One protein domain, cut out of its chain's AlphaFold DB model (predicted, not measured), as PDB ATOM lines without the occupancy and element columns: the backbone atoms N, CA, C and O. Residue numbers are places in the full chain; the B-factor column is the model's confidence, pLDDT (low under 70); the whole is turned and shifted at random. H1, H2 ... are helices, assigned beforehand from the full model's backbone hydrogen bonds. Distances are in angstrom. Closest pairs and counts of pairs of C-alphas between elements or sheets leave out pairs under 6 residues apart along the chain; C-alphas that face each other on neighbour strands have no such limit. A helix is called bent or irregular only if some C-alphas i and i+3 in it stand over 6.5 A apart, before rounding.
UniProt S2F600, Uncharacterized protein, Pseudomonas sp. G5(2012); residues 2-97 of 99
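What this domain is: This is residues 2 to 97 of the 99 residues of an uncharacterized protein of Pseudomonas sp. G5(2012) (UniProt S2F600). Long helices H4 and H5 lie side by side as a hairpin; H3 packs on H4, short H6 joins H3 to H5, and H1 with H2 makes a small lobe at one end. The printed part has 96 residues, six named helices, H1 to H6 in order, and no named strand: all helix. It is compact, radius of gyration of the C-alphas 13.4 A, spanning 37 by 30 by 19 A.

Where its parts are: H4, residues 47 to 62, measures 24.2 A and is irregular, C-alphas 48 and 51 being 7.7 A apart. H5 is residues 71 to 85, 20.8 A; H3 is 30 to 42, 18.5 A; H2 is 19 to 22. H1, 2 to 15, 17.9 A, begins at C-alpha 2 (45.295, 26.638, -11.835) and is irregular, C-alphas 12 and 15 being 7.4 A apart. H6, 90 to 96, ends at C-alpha 96 (29.261, 22.578, -23.927).

How they stand to each other: H4 and H5, a hairpin, touch at a shallow tilt of 14 degrees, opposite ways; closest C-alphas Asn 55 and Ala 80, 4.8 A. H3 touches H4 with residues 37 to 40 alone, C-alphas Ser 40 and Arg 53 closest, 5.8 A. H6 touches H5, about perpendicular at 76 degrees, closest C-alphas Lys 82 and Leu 90, 6.8 A. H6 touches H3, closest C-alphas Gly 35 and His 96, 5.0 A. H1 touches H2, closest C-alphas Leu 10 and Val 21, 6.8 A. Every O i to N i+4 pair is within hydrogen-bond range in H3 and H5, 8 of 10 in H1, 10 of 12 in H4, 0 of 3 in H6, where 3 of 4 O i to N i+3 pairs are; H2 is too short.

The domain as a whole: The farthest C-alphas, Gly 13 and Gly 45, are 38.3 A apart. The printed part has no cut and no long link; residues 2 to 13 have pLDDT under 70.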
ATOM      1  N   VAL A   2      45.624  26.817 -13.274       48.94
ATOM      2  CA  VAL A   2      45.295  26.638 -11.835       48.94
ATOM      3  C   VAL A   2      43.809  26.318 -11.564       48.94
ATOM      4  O   VAL A   2      43.508  25.519 -10.682       48.94
ATOM      5  N   ASN A   3      42.876  26.868 -12.352       55.25
ATOM      6  CA  ASN A   3      41.434  26.711 -12.098       55.25
ATOM      7  C   ASN A   3      40.888  25.286 -12.297       55.25
ATOM      8  O   ASN A   3      39.922  24.926 -11.635       55.25
ATOM      9  N   VAL A   4      41.493  24.471 -13.173       58.03
ATOM     10  CA  VAL A   4      41.019  23.096 -13.425       58.03
ATOM     11  C   VAL A   4      41.243  22.226 -12.189       58.03
ATOM     12  O   VAL A   4      40.289  21.650 -11.684       58.03
ATOM     13  N   TYR A   5      42.455  22.217 -11.627       52.38
ATOM     14  CA  TYR A   5      42.791  21.396 -10.456       52.38
ATOM     15  C   TYR A   5      41.997  21.775  -9.198       52.38
ATOM     16  O   TYR A   5      41.586  20.901  -8.432       52.38
ATOM     17  N   LEU A   6      41.750  23.074  -8.993       60.56
ATOM     18  CA  LEU A   6      40.956  23.555  -7.862       60.56
ATOM     19  C   LEU A   6      39.486  23.127  -7.992       60.56
ATOM     20  O   LEU A   6      38.891  22.657  -7.022       60.56
ATOM     21  N   LYS A   7      38.922  23.205  -9.202       58.41
ATOM     22  CA  LYS A   7      37.568  22.717  -9.482       58.41
ATOM     23  C   LYS A   7      37.447  21.211  -9.341       58.41
ATOM     24  O   LYS A   7      36.493  20.767  -8.718       58.41
ATOM     25  N   SER A   8      38.406  20.428  -9.841       60.97
ATOM     26  CA  SER A   8      38.371  18.966  -9.700       60.97
ATOM     27  C   SER A   8      38.265  18.554  -8.232       60.97
ATOM     28  O   SER A   8      37.491  17.670  -7.890       60.97
ATOM     29  N   LYS A   9      38.997  19.228  -7.338       59.56
ATOM     30  CA  LYS A   9      38.987  18.895  -5.909       59.56
ATOM     31  C   LYS A   9      37.723  19.368  -5.183       59.56
ATOM     32  O   LYS A   9      37.281  18.701  -4.256       59.56
ATOM     33  N   LEU A  10      37.146  20.503  -5.583       62.50
ATOM     34  CA  LEU A  10      35.988  21.097  -4.904       62.50
ATOM     35  C   LEU A  10      34.649  20.618  -5.482       62.50
ATOM     36  O   LEU A  10      33.774  20.192  -4.734       62.50
ATOM     37  N   VAL A  11      34.501  20.633  -6.807       61.44
ATOM     38  CA  VAL A  11      33.281  20.203  -7.504       61.44
ATOM     39  C   VAL A  11      33.137  18.682  -7.420       61.44
ATOM     40  O   VAL A  11      32.121  18.198  -6.924       61.44
ATOM     41  N   CYS A  12      34.165  17.915  -7.810       62.53
ATOM     42  CA  CYS A  12      34.109  16.447  -7.739       62.53
ATOM     43  C   CYS A  12      34.292  15.906  -6.309       62.53
ATOM     44  O   CYS A  12      33.973  14.751  -6.055       62.53
ATOM     45  N   GLY A  13      34.765  16.733  -5.367       67.50
ATOM     46  CA  GLY A  13      34.880  16.395  -3.943       67.50
ATOM     47  C   GLY A  13      33.583  16.540  -3.137       67.50
ATOM     48  O   GLY A  13      33.622  16.408  -1.919       67.50
ATOM     49  N   GLY A  14      32.449  16.834  -3.786       70.44
ATOM     50  CA  GLY A  14      31.135  16.922  -3.138       70.44
ATOM     51  C   GLY A  14      30.724  18.323  -2.667       70.44
ATOM     52  O   GLY A  14      29.601  18.490  -2.206       70.44
ATOM     53  N   TYR A  15      31.560  19.350  -2.853       74.25
ATOM     54  CA  TYR A  15      31.276  20.732  -2.434       74.25
ATOM     55  C   TYR A  15      30.629  21.588  -3.537       74.25
ATOM     56  O   TYR A  15      30.694  22.813  -3.496       74.25
ATOM     57  N   HIS A  16      29.991  20.969  -4.533       70.19
ATOM     58  CA  HIS A  16      29.382  21.657  -5.681       70.19
ATOM     59  C   HIS A  16      28.297  22.686  -5.300       70.19
ATOM     60  O   HIS A  16      28.063  23.625  -6.060       70.19
ATOM     61  N   ASN A  17      27.677  22.537  -4.122       72.00
ATOM     62  CA  ASN A  17      26.668  23.460  -3.590       72.00
ATOM     63  C   ASN A  17      27.238  24.595  -2.723       72.00
ATOM     64  O   ASN A  17      26.481  25.467  -2.312       72.00
ATOM     65  N   ASP A  18      28.543  24.611  -2.429       78.44
ATOM     66  CA  ASP A  18      29.156  25.735  -1.713       78.44
ATOM     67  C   ASP A  18      29.143  26.980  -2.615       78.44
ATOM     68  O   ASP A  18      29.590  26.940  -3.765       78.44
ATOM     69  N   GLU A  19      28.651  28.103  -2.092       76.31
ATOM     70  CA  GLU A  19      28.514  29.368  -2.824       76.31
ATOM     71  C   GLU A  19      29.833  29.815  -3.482       76.31
ATOM     72  O   GLU A  19      29.852  30.353  -4.592       76.31
ATOM     73  N   ARG A  20      30.974  29.540  -2.839       76.69
ATOM     74  CA  ARG A  20      32.302  29.875  -3.372       76.69
ATOM     75  C   ARG A  20      32.665  29.004  -4.570       76.69
ATOM     76  O   ARG A  20      33.337  29.475  -5.484       76.69
ATOM     77  N   VAL A  21      32.207  27.753  -4.579       75.44
ATOM     78  CA  VAL A  21      32.426  26.794  -5.670       75.44
ATOM     79  C   VAL A  21      31.543  27.135  -6.866       75.44
ATOM     80  O   VAL A  21      32.008  27.093  -8.004       75.44
ATOM     81  N   GLN A  22      30.304  27.570  -6.629       76.12
ATOM     82  CA  GLN A  22      29.396  28.021  -7.688       76.12
ATOM     83  C   GLN A  22      29.918  29.253  -8.447       76.12
ATOM     84  O   GLN A  22      29.685  29.388  -9.651       76.12
ATOM     85  N   ARG A  23      30.686  30.116  -7.769       77.44
ATOM     86  CA  ARG A  23      31.341  31.297  -8.359       77.44
ATOM     87  C   ARG A  23      32.604  30.971  -9.167       77.44
ATOM     88  O   ARG A  23      33.174  31.875  -9.775       77.44
ATOM     89  N   LEU A  24      33.072  29.719  -9.198       79.25
ATOM     90  CA  LEU A  24      34.291  29.366  -9.931       79.25
ATOM     91  C   LEU A  24      34.094  29.496 -11.444       79.25
ATOM     92  O   LEU A  24      33.289  28.799 -12.063       79.25
ATOM     93  N   HIS A  25      34.916  30.342 -12.060       77.44
ATOM     94  CA  HIS A  25      34.855  30.615 -13.491       77.44
ATOM     95  C   HIS A  25      35.287  29.404 -14.331       77.44
ATOM     96  O   HIS A  25      36.271  28.741 -13.978       77.44
ATOM     97  N   PRO A  26      34.598  29.088 -15.441       75.19
ATOM     98  CA  PRO A  26      35.014  28.049 -16.387       75.19
ATOM     99  C   PRO A  26      36.405  28.331 -16.975       75.19
ATOM    100  O   PRO A  26      36.813  29.494 -17.076       75.19
ATOM    101  N   PRO A  27      37.166  27.288 -17.358       76.19
ATOM    102  CA  PRO A  27      38.324  27.478 -18.210       76.19
ATOM    103  C   PRO A  27      37.819  27.992 -19.561       76.19
ATOM    104  O   PRO A  27      37.221  27.252 -20.333       76.19
ATOM    105  N   MET A  28      38.046  29.274 -19.842       81.12
ATOM    106  CA  MET A  28      37.672  29.910 -21.111       81.12
ATOM    107  C   MET A  28      38.624  29.489 -22.237       81.12
ATOM    108  O   MET A  28      39.238  30.328 -22.881       81.12
ATOM    109  N   ASP A  29      38.826  28.189 -22.428       84.62
ATOM    110  CA  ASP A  29      39.743  27.666 -23.429       84.62
ATOM    111  C   ASP A  29      39.111  27.603 -24.827       84.62
ATOM    112  O   ASP A  29      37.905  27.756 -25.021       84.62
ATOM    113  N   ARG A  30      39.945  27.353 -25.841       83.81
ATOM    114  CA  ARG A  30      39.497  27.305 -27.240       83.81
ATOM    115  C   ARG A  30      38.405  26.254 -27.478       83.81
ATOM    116  O   ARG A  30      37.569  26.447 -28.358       83.81
ATOM    117  N   LYS A  31      38.415  25.143 -26.740       88.00
ATOM    118  CA  LYS A  31      37.435  24.065 -26.908       88.00
ATOM    119  C   LYS A  31      36.068  24.490 -26.376       88.00
ATOM    120  O   LYS A  31      35.067  24.281 -27.057       88.00
ATOM    121  N   LEU A  32      36.021  25.145 -25.216       88.12
ATOM    122  CA  LEU A  32      34.783  25.674 -24.649       88.12
ATOM    123  C   LEU A  32      34.210  26.785 -25.532       88.12
ATOM    124  O   LEU A  32      33.024  26.769 -25.841       88.12
ATOM    125  N   LEU A  33      35.053  27.705 -26.014       89.19
ATOM    126  CA  LEU A  33      34.629  28.778 -26.923       89.19
ATOM    127  C   LEU A  33      34.011  28.237 -28.223       89.19
ATOM    128  O   LEU A  33      32.966  28.714 -28.674       89.19
ATOM    129  N   ARG A  34      34.617  27.198 -28.813       89.75
ATOM    130  CA  ARG A  34      34.055  26.499 -29.981       89.75
ATOM    131  C   ARG A  34      32.725  25.828 -29.659       89.75
ATOM    132  O   ARG A  34      31.782  25.957 -30.434       89.75
ATOM    133  N   GLY A  35      32.643  25.162 -28.514       91.00
ATOM    134  CA  GLY A  35      31.424  24.532 -28.021       91.00
ATOM    135  C   GLY A  35      30.260  25.508 -27.852       91.00
ATOM    136  O   GLY A  35      29.173  25.278 -28.377       91.00
ATOM    137  N   LEU A  36      30.516  26.653 -27.214       91.69
ATOM    138  CA  LEU A  36      29.550  27.745 -27.068       91.69
ATOM    139  C   LEU A  36      29.081  28.292 -28.419       91.69
ATOM    140  O   LEU A  36      27.894  28.555 -28.602       91.69
ATOM    141  N   SER A  37      29.995  28.421 -29.380       92.06
ATOM    142  CA  SER A  37      29.668  28.864 -30.742       92.06
ATOM    143  C   SER A  37      28.760  27.862 -31.457       92.06
ATOM    144  O   SER A  37      27.754  28.240 -32.057       92.06
ATOM    145  N   ALA A  38      29.077  26.568 -31.360       92.31
ATOM    146  CA  ALA A  38      28.264  25.503 -31.936       92.31
ATOM    147  C   ALA A  38      26.868  25.451 -31.295       92.31
ATOM    148  O   ALA A  38      25.864  25.348 -32.002       92.31
ATOM    149  N   PHE A  39      26.791  25.587 -29.968       92.56
ATOM    150  CA  PHE A  39      25.523  25.652 -29.248       92.56
ATOM    151  C   PHE A  39      24.699  26.881 -29.656       92.56
ATOM    152  O   PHE A  39      23.526  26.731 -29.985       92.56
ATOM    153  N   SER A  40      25.317  28.064 -29.736       92.31
ATOM    154  CA  SER A  40      24.688  29.311 -30.204       92.31
ATOM    155  C   SER A  40      24.056  29.177 -31.594       92.31
ATOM    156  O   SER A  40      22.959  29.689 -31.831       92.31
ATOM    157  N   ASN A  41      24.708  28.445 -32.503       91.81
ATOM    158  CA  ASN A  41      24.160  28.144 -33.825       91.81
ATOM    159  C   ASN A  41      22.984  27.160 -33.752       91.81
ATOM    160  O   ASN A  41      21.998  27.337 -34.463       91.81
ATOM    161  N   LYS A  42      23.053  26.152 -32.876       91.50
ATOM    162  CA  LYS A  42      21.985  25.156 -32.686       91.50
ATOM    163  C   LYS A  42      20.698  25.767 -32.123       91.50
ATOM    164  O   LYS A  42      19.612  25.335 -32.496       91.50
ATOM    165  N   VAL A  43      20.814  26.750 -31.233       90.81
ATOM    166  CA  VAL A  43      19.667  27.439 -30.609       90.81
ATOM    167  C   VAL A  43      19.288  28.740 -31.324       90.81
ATOM    168  O   VAL A  43      18.535  29.557 -30.794       90.81
ATOM    169  N   ALA A  44      19.811  28.969 -32.532       89.19
ATOM    170  CA  ALA A  44      19.474  30.148 -33.317       89.19
ATOM    171  C   ALA A  44      17.964  30.199 -33.612       89.19
ATOM    172  O   ALA A  44      17.370  29.215 -34.046       89.19
ATOM    173  N   GLY A  45      17.348  31.359 -33.369       84.75
ATOM    174  CA  GLY A  45      15.905  31.566 -33.550       84.75
ATOM    175  C   GLY A  45      15.035  31.155 -32.357       84.75
ATOM    176  O   GLY A  45      13.823  31.300 -32.431       84.75
ATOM    177  N   GLN A  46      15.626  30.673 -31.260       89.88
ATOM    178  CA  GLN A  46      14.902  30.428 -30.012       89.88
ATOM    179  C   GLN A  46      14.980  31.665 -29.108       89.88
ATOM    180  O   GLN A  46      16.073  32.064 -28.695       89.88
ATOM    181  N   ASP A  47      13.828  32.248 -28.770       85.56
ATOM    182  CA  ASP A  47      13.742  33.510 -28.017       85.56
ATOM    183  C   ASP A  47      14.448  33.446 -26.656       85.56
ATOM    184  O   ASP A  47      15.127  34.395 -26.259       85.56
ATOM    185  N   GLY A  48      14.389  32.291 -25.984       87.81
ATOM    186  CA  GLY A  48      15.043  32.067 -24.690       87.81
ATOM    187  C   GLY A  48      16.574  32.195 -24.706       87.81
ATOM    188  O   GLY A  48      17.178  32.322 -23.647       87.81
ATOM    189  N   TYR A  49      17.208  32.200 -25.884       91.00
ATOM    190  CA  TYR A  49      18.663  32.302 -26.039       91.00
ATOM    191  C   TYR A  49      19.113  33.583 -26.753       91.00
ATOM    192  O   TYR A  49      20.307  33.751 -27.007       91.00
ATOM    193  N   ALA A  50      18.198  34.499 -27.088       90.50
ATOM    194  CA  ALA A  50      18.522  35.705 -27.849       90.50
ATOM    195  C   ALA A  50      19.587  36.572 -27.152       90.50
ATOM    196  O   ALA A  50      20.544  37.016 -27.794       90.50
ATOM    197  N   GLU A  51      19.466  36.756 -25.833       92.50
ATOM    198  CA  GLU A  51      20.425  37.531 -25.041       92.50
ATOM    199  C   GLU A  51      21.805  36.862 -24.996       92.50
ATOM    200  O   GLU A  51      22.816  37.514 -25.268       92.50
ATOM    201  N   PHE A  52      21.849  35.551 -24.733       92.88
ATOM    202  CA  PHE A  52      23.086  34.770 -24.761       92.88
ATOM    203  C   PHE A  52      23.801  34.902 -26.105       92.88
ATOM    204  O   PHE A  52      24.996  35.194 -26.145       92.88
ATOM    205  N   ARG A  53      23.067  34.735 -27.210       93.94
ATOM    206  CA  ARG A  53      23.634  34.803 -28.559       93.94
ATOM    207  C   ARG A  53      24.197  36.185 -28.864       93.94
ATOM    208  O   ARG A  53      25.297  36.274 -29.400       93.94
ATOM    209  N   LYS A  54      23.483  37.251 -28.489       93.88
ATOM    210  CA  LYS A  54      23.968  38.628 -28.639       93.88
ATOM    211  C   LYS A  54      25.257  38.848 -27.843       93.88
ATOM    212  O   LYS A  54      26.263  39.241 -28.419       93.88
ATOM    213  N   ASN A  55      25.242  38.526 -26.549       93.88
ATOM    214  CA  ASN A  55      26.406  38.699 -25.679       93.88
ATOM    215  C   ASN A  55      27.614  37.876 -26.163       93.88
ATOM    216  O   ASN A  55      28.750  38.333 -26.052       93.88
ATOM    217  N   LEU A  56      27.390  36.669 -26.701       92.31
ATOM    218  CA  LEU A  56      28.461  35.830 -27.234       92.31
ATOM    219  C   LEU A  56      29.075  36.427 -28.507       92.31
ATOM    220  O   LEU A  56      30.296  36.433 -28.629       92.31
ATOM    221  N   LEU A  57      28.257  36.946 -29.427       92.06
ATOM    222  CA  LEU A  57      28.743  37.612 -30.642       92.06
ATOM    223  C   LEU A  57      29.553  38.872 -30.307       92.06
ATOM    224  O   LEU A  57      30.639  39.060 -30.854       92.06
ATOM    225  N   ASP A  58      29.067  39.684 -29.364       91.88
ATOM    226  CA  ASP A  58      29.781  40.870 -28.877       91.88
ATOM    227  C   ASP A  58      31.146  40.480 -28.277       91.88
ATOM    228  O   ASP A  58      32.163  41.116 -28.555       91.88
ATOM    229  N   ALA A  59      31.200  39.393 -27.499       90.69
ATOM    230  CA  ALA A  59      32.444  38.887 -26.923       90.69
ATOM    231  C   ALA A  59      33.420  38.358 -27.989       90.69
ATOM    232  O   ALA A  59      34.621  38.615 -27.911       90.69
ATOM    233  N   GLN A  60      32.914  37.661 -29.008       89.94
ATOM    234  CA  GLN A  60      33.716  37.139 -30.119       89.94
ATOM    235  C   GLN A  60      34.321  38.243 -30.981       89.94
ATOM    236  O   GLN A  60      35.459  38.106 -31.425       89.94
ATOM    237  N   ALA A  61      33.608  39.356 -31.166       88.19
ATOM    238  CA  ALA A  61      34.131  40.526 -31.865       88.19
ATOM    239  C   ALA A  61      35.330  41.169 -31.138       88.19
ATOM    240  O   ALA A  61      36.185  41.773 -31.782       88.19
ATOM    241  N   LEU A  62      35.421  41.012 -29.810       86.50
ATOM    242  CA  LEU A  62      36.553  41.480 -28.998       86.50
ATOM    243  C   LEU A  62      37.740  40.505 -28.986       86.50
ATOM    244  O   LEU A  62      38.833  40.885 -28.565       86.50
ATOM    245  N   GLY A  63      37.534  39.248 -29.382       82.31
ATOM    246  CA  GLY A  63      38.576  38.228 -29.436       82.31
ATOM    247  C   GLY A  63      38.033  36.804 -29.337       82.31
ATOM    248  O   GLY A  63      37.077  36.515 -28.621       82.31
ATOM    249  N   ASP A  64      38.688  35.876 -30.026       75.44
ATOM    250  CA  ASP A  64      38.261  34.479 -30.186       75.44
ATOM    251  C   ASP A  64      39.187  33.464 -29.485       75.44
ATOM    252  O   ASP A  64      38.944  32.253 -29.500       75.44
ATOM    253  N   SER A  65      40.265  33.944 -28.859       73.62
ATOM    254  CA  SER A  65      41.301  33.109 -28.259       73.62
ATOM    255  C   SER A  65      41.747  33.648 -26.907       73.62
ATOM    256  O   SER A  65      42.223  34.773 -26.794       73.62
ATOM    257  N   TRP A  66      41.683  32.799 -25.881       71.38
ATOM    258  CA  TRP A  66      42.021  33.159 -24.498       71.38
ATOM    259  C   TRP A  66      43.438  33.719 -24.321       71.38
ATOM    260  O   TRP A  66      43.683  34.496 -23.406       71.38
ATOM    261  N   VAL A  67      44.363  33.345 -25.214       70.62
ATOM    262  CA  VAL A  67      45.766  33.794 -25.205       70.62
ATOM    263  C   VAL A  67      45.884  35.306 -25.441       70.62
ATOM    264  O   VAL A  67      46.850  35.914 -24.998       70.62
ATOM    265  N   ILE A  68      44.901  35.914 -26.113       72.06
ATOM    266  CA  ILE A  68      44.864  37.349 -26.436       72.06
ATOM    267  C   ILE A  68      43.756  38.094 -25.679       72.06
ATOM    268  O   ILE A  68      43.450  39.237 -26.008       72.06
ATOM    269  N   PHE A  69      43.121  37.464 -24.684       80.12
ATOM    270  CA  PHE A  69      42.037  38.110 -23.950       80.12
ATOM    271  C   PHE A  69      42.565  39.277 -23.124       80.12
ATOM    272  O   PHE A  69      43.351  39.111 -22.192       80.12
ATOM    273  N   SER A  70      42.051  40.462 -23.439       82.31
ATOM    274  CA  SER A  70      42.049  41.574 -22.504       82.31
ATOM    275  C   SER A  70      41.021  41.319 -21.392       82.31
ATOM    276  O   SER A  70      40.136  40.464 -21.524       82.31
ATOM    277  N   GLN A  71      41.104  42.078 -20.298       84.31
ATOM    278  CA  GLN A  71      40.110  42.005 -19.224       84.31
ATOM    279  C   GLN A  71      38.681  42.231 -19.751       84.31
ATOM    280  O   GLN A  71      37.771  41.494 -19.377       84.31
ATOM    281  N   SER A  72      38.489  43.179 -20.672       86.00
ATOM    282  CA  SER A  72      37.175  43.467 -21.255       86.00
ATOM    283  C   SER A  72      36.658  42.321 -22.128       86.00
ATOM    284  O   SER A  72      35.479  41.981 -22.048       86.00
ATOM    285  N   THR A  73      37.534  41.662 -22.899       86.00
ATOM    286  CA  THR A  73      37.180  40.445 -23.649       86.00
ATOM    287  C   THR A  73      36.697  39.357 -22.688       86.00
ATOM    288  O   THR A  73      35.647  38.752 -22.900       86.00
ATOM    289  N   TYR A  74      37.428  39.135 -21.592       85.94
ATOM    290  CA  TYR A  74      37.075  38.126 -20.595       85.94
ATOM    291  C   TYR A  74      35.718  38.408 -19.933       85.94
ATOM    292  O   TYR A  74      34.867  37.520 -19.855       85.94
ATOM    293  N   GLU A  75      35.486  39.642 -19.493       88.88
ATOM    294  CA  GLU A  75      34.223  40.058 -18.875       88.88
ATOM    295  C   GLU A  75      33.031  39.912 -19.832       88.88
ATOM    296  O   GLU A  75      31.962  39.459 -19.409       88.88
ATOM    297  N   ALA A  76      33.219  40.199 -21.126       90.94
ATOM    298  CA  ALA A  76      32.191  40.007 -22.146       90.94
ATOM    299  C   ALA A  76      31.779  38.531 -22.278       90.94
ATOM    300  O   ALA A  76      30.585  38.213 -22.285       90.94
ATOM    301  N   TYR A  77      32.742  37.607 -22.282       90.62
ATOM    302  CA  TYR A  77      32.431  36.177 -22.284       90.62
ATOM    303  C   TYR A  77      31.732  35.722 -21.002       90.62
ATOM    304  O   TYR A  77      30.779  34.947 -21.067       90.62
ATOM    305  N   ILE A  78      32.158  36.210 -19.834       89.94
ATOM    306  CA  ILE A  78      31.486  35.882 -18.569       89.94
ATOM    307  C   ILE A  78      30.045  36.392 -18.561       89.94
ATOM    308  O   ILE A  78      29.160  35.694 -18.068       89.94
ATOM    309  N   LYS A  79      29.778  37.566 -19.141       91.81
ATOM    310  CA  LYS A  79      28.413  38.074 -19.314       91.81
ATOM    311  C   LYS A  79      27.568  37.134 -20.178       91.81
ATOM    312  O   LYS A  79      26.455  36.797 -19.781       91.81
ATOM    313  N   ALA A  80      28.110  36.654 -21.299       92.62
ATOM    314  CA  ALA A  80      27.429  35.672 -22.141       92.62
ATOM    315  C   ALA A  80      27.123  34.375 -21.369       92.62
ATOM    316  O   ALA A  80      25.980  33.919 -21.346       92.62
ATOM    317  N   VAL A  81      28.109  33.826 -20.655       90.94
ATOM    318  CA  VAL A  81      27.932  32.619 -19.830       90.94
ATOM    319  C   VAL A  81      26.863  32.824 -18.753       90.94
ATOM    320  O   VAL A  81      26.015  31.954 -18.577       90.94
ATOM    321  N   LYS A  82      26.845  33.976 -18.072       90.62
ATOM    322  CA  LYS A  82      25.815  34.307 -17.072       90.62
ATOM    323  C   LYS A  82      24.411  34.318 -17.669       90.62
ATOM    324  O   LYS A  82      23.515  33.719 -17.087       90.62
ATOM    325  N   SER A  83      24.231  34.934 -18.841       91.69
ATOM    326  CA  SER A  83      22.924  34.948 -19.517       91.69
ATOM    327  C   SER A  83      22.448  33.555 -19.946       91.69
ATOM    328  O   SER A  83      21.248  33.322 -20.031       91.69
ATOM    329  N   LEU A  84      23.373  32.617 -20.178       90.75
ATOM    330  CA  LEU A  84      23.046  31.226 -20.492       90.75
ATOM    331  C   LEU A  84      22.732  30.390 -19.243       90.75
ATOM    332  O   LEU A  84      21.838  29.552 -19.276       90.75
ATOM    333  N   GLN A  85      23.495  30.580 -18.165       86.94
ATOM    334  CA  GLN A  85      23.410  29.739 -16.970       86.94
ATOM    335  C   GLN A  85      22.302  30.178 -16.004       86.94
ATOM    336  O   GLN A  85      21.747  29.319 -15.325       86.94
ATOM    337  N   GLN A  86      21.929  31.464 -15.971       85.50
ATOM    338  CA  GLN A  86      20.927  32.001 -15.036       85.50
ATOM    339  C   GLN A  86      21.247  31.594 -13.581       85.50
ATOM    340  O   GLN A  86      22.250  32.059 -13.040       85.50
ATOM    341  N   ASP A  87      20.448  30.707 -12.978       84.69
ATOM    342  CA  ASP A  87      20.622  30.203 -11.606       84.69
ATOM    343  C   ASP A  87      21.641  29.056 -11.490       84.69
ATOM    344  O   ASP A  87      21.999  28.628 -10.390       84.69
ATOM    345  N   LYS A  88      22.114  28.519 -12.618       84.44
ATOM    346  CA  LYS A  88      23.128  27.466 -12.628       84.44
ATOM    347  C   LYS A  88      24.514  28.044 -12.324       84.44
ATOM    348  O   LYS A  88      24.831  29.178 -12.697       84.44
ATOM    349  N   PRO A  89      25.396  27.256 -11.690       84.50
ATOM    350  CA  PRO A  89      26.747  27.709 -11.408       84.50
ATOM    351  C   PRO A  89      27.540  27.947 -12.698       84.50
ATOM    352  O   PRO A  89      27.401  27.217 -13.677       84.50
ATOM    353  N   LEU A  90      28.448  28.927 -12.684       84.00
ATOM    354  CA  LEU A  90      29.192  29.341 -13.883       84.00
ATOM    355  C   LEU A  90      30.014  28.211 -14.508       84.00
ATOM    356  O   LEU A  90      30.221  28.193 -15.719       84.00
ATOM    357  N   TRP A  91      30.494  27.275 -13.693       81.62
ATOM    358  CA  TRP A  91      31.258  26.127 -14.165       81.62
ATOM    359  C   TRP A  91      30.410  25.120 -14.951       81.62
ATOM    360  O   TRP A  91      30.974  24.385 -15.754       81.62
ATOM    361  N   ALA A  92      29.082  25.095 -14.784       84.75
ATOM    362  CA  ALA A  92      28.217  24.139 -15.480       84.75
ATOM    363  C   ALA A  92      28.194  24.352 -17.001       84.75
ATOM    364  O   ALA A  92      27.879  23.429 -17.744       84.75
ATOM    365  N   VAL A  93      28.622  25.525 -17.483       87.38
ATOM    366  CA  VAL A  93      28.765  25.800 -18.920       87.38
ATOM    367  C   VAL A  93      29.786  24.895 -19.615       87.38
ATOM    368  O   VAL A  93      29.765  24.760 -20.838       87.38
ATOM    369  N   GLU A  94      30.656  24.240 -18.842       84.12
ATOM    370  CA  GLU A  94      31.560  23.197 -19.323       84.12
ATOM    371  C   GLU A  94      30.802  21.998 -19.937       84.12
ATOM    372  O   GLU A  94      31.406  21.218 -20.664       84.12
ATOM    373  N   GLU A  95      29.476  21.876 -19.767       85.00
ATOM    374  CA  GLU A  95      28.648  20.908 -20.511       85.00
ATOM    375  C   GLU A  95      28.728  21.083 -22.039       85.00
ATOM    376  O   GLU A  95      28.521  20.134 -22.794       85.00
ATOM    377  N   HIS A  96      29.065  22.287 -22.508       86.75
ATOM    378  CA  HIS A  96      29.261  22.578 -23.927       86.75
ATOM    379  C   HIS A  96      30.689  22.308 -24.403       86.75
ATOM    380  O   HIS A  96      31.013  22.603 -25.551       86.75
ATOM    381  N   TRP A  97      31.571  21.782 -23.553       84.19
ATOM    382  CA  TRP A  97      32.957  21.534 -23.923       84.19
ATOM    383  C   TRP A  97      33.037  20.437 -24.992       84.19
ATOM    384  O   TRP A  97      32.655  19.292 -24.766       84.19
TER     385      TRP A  97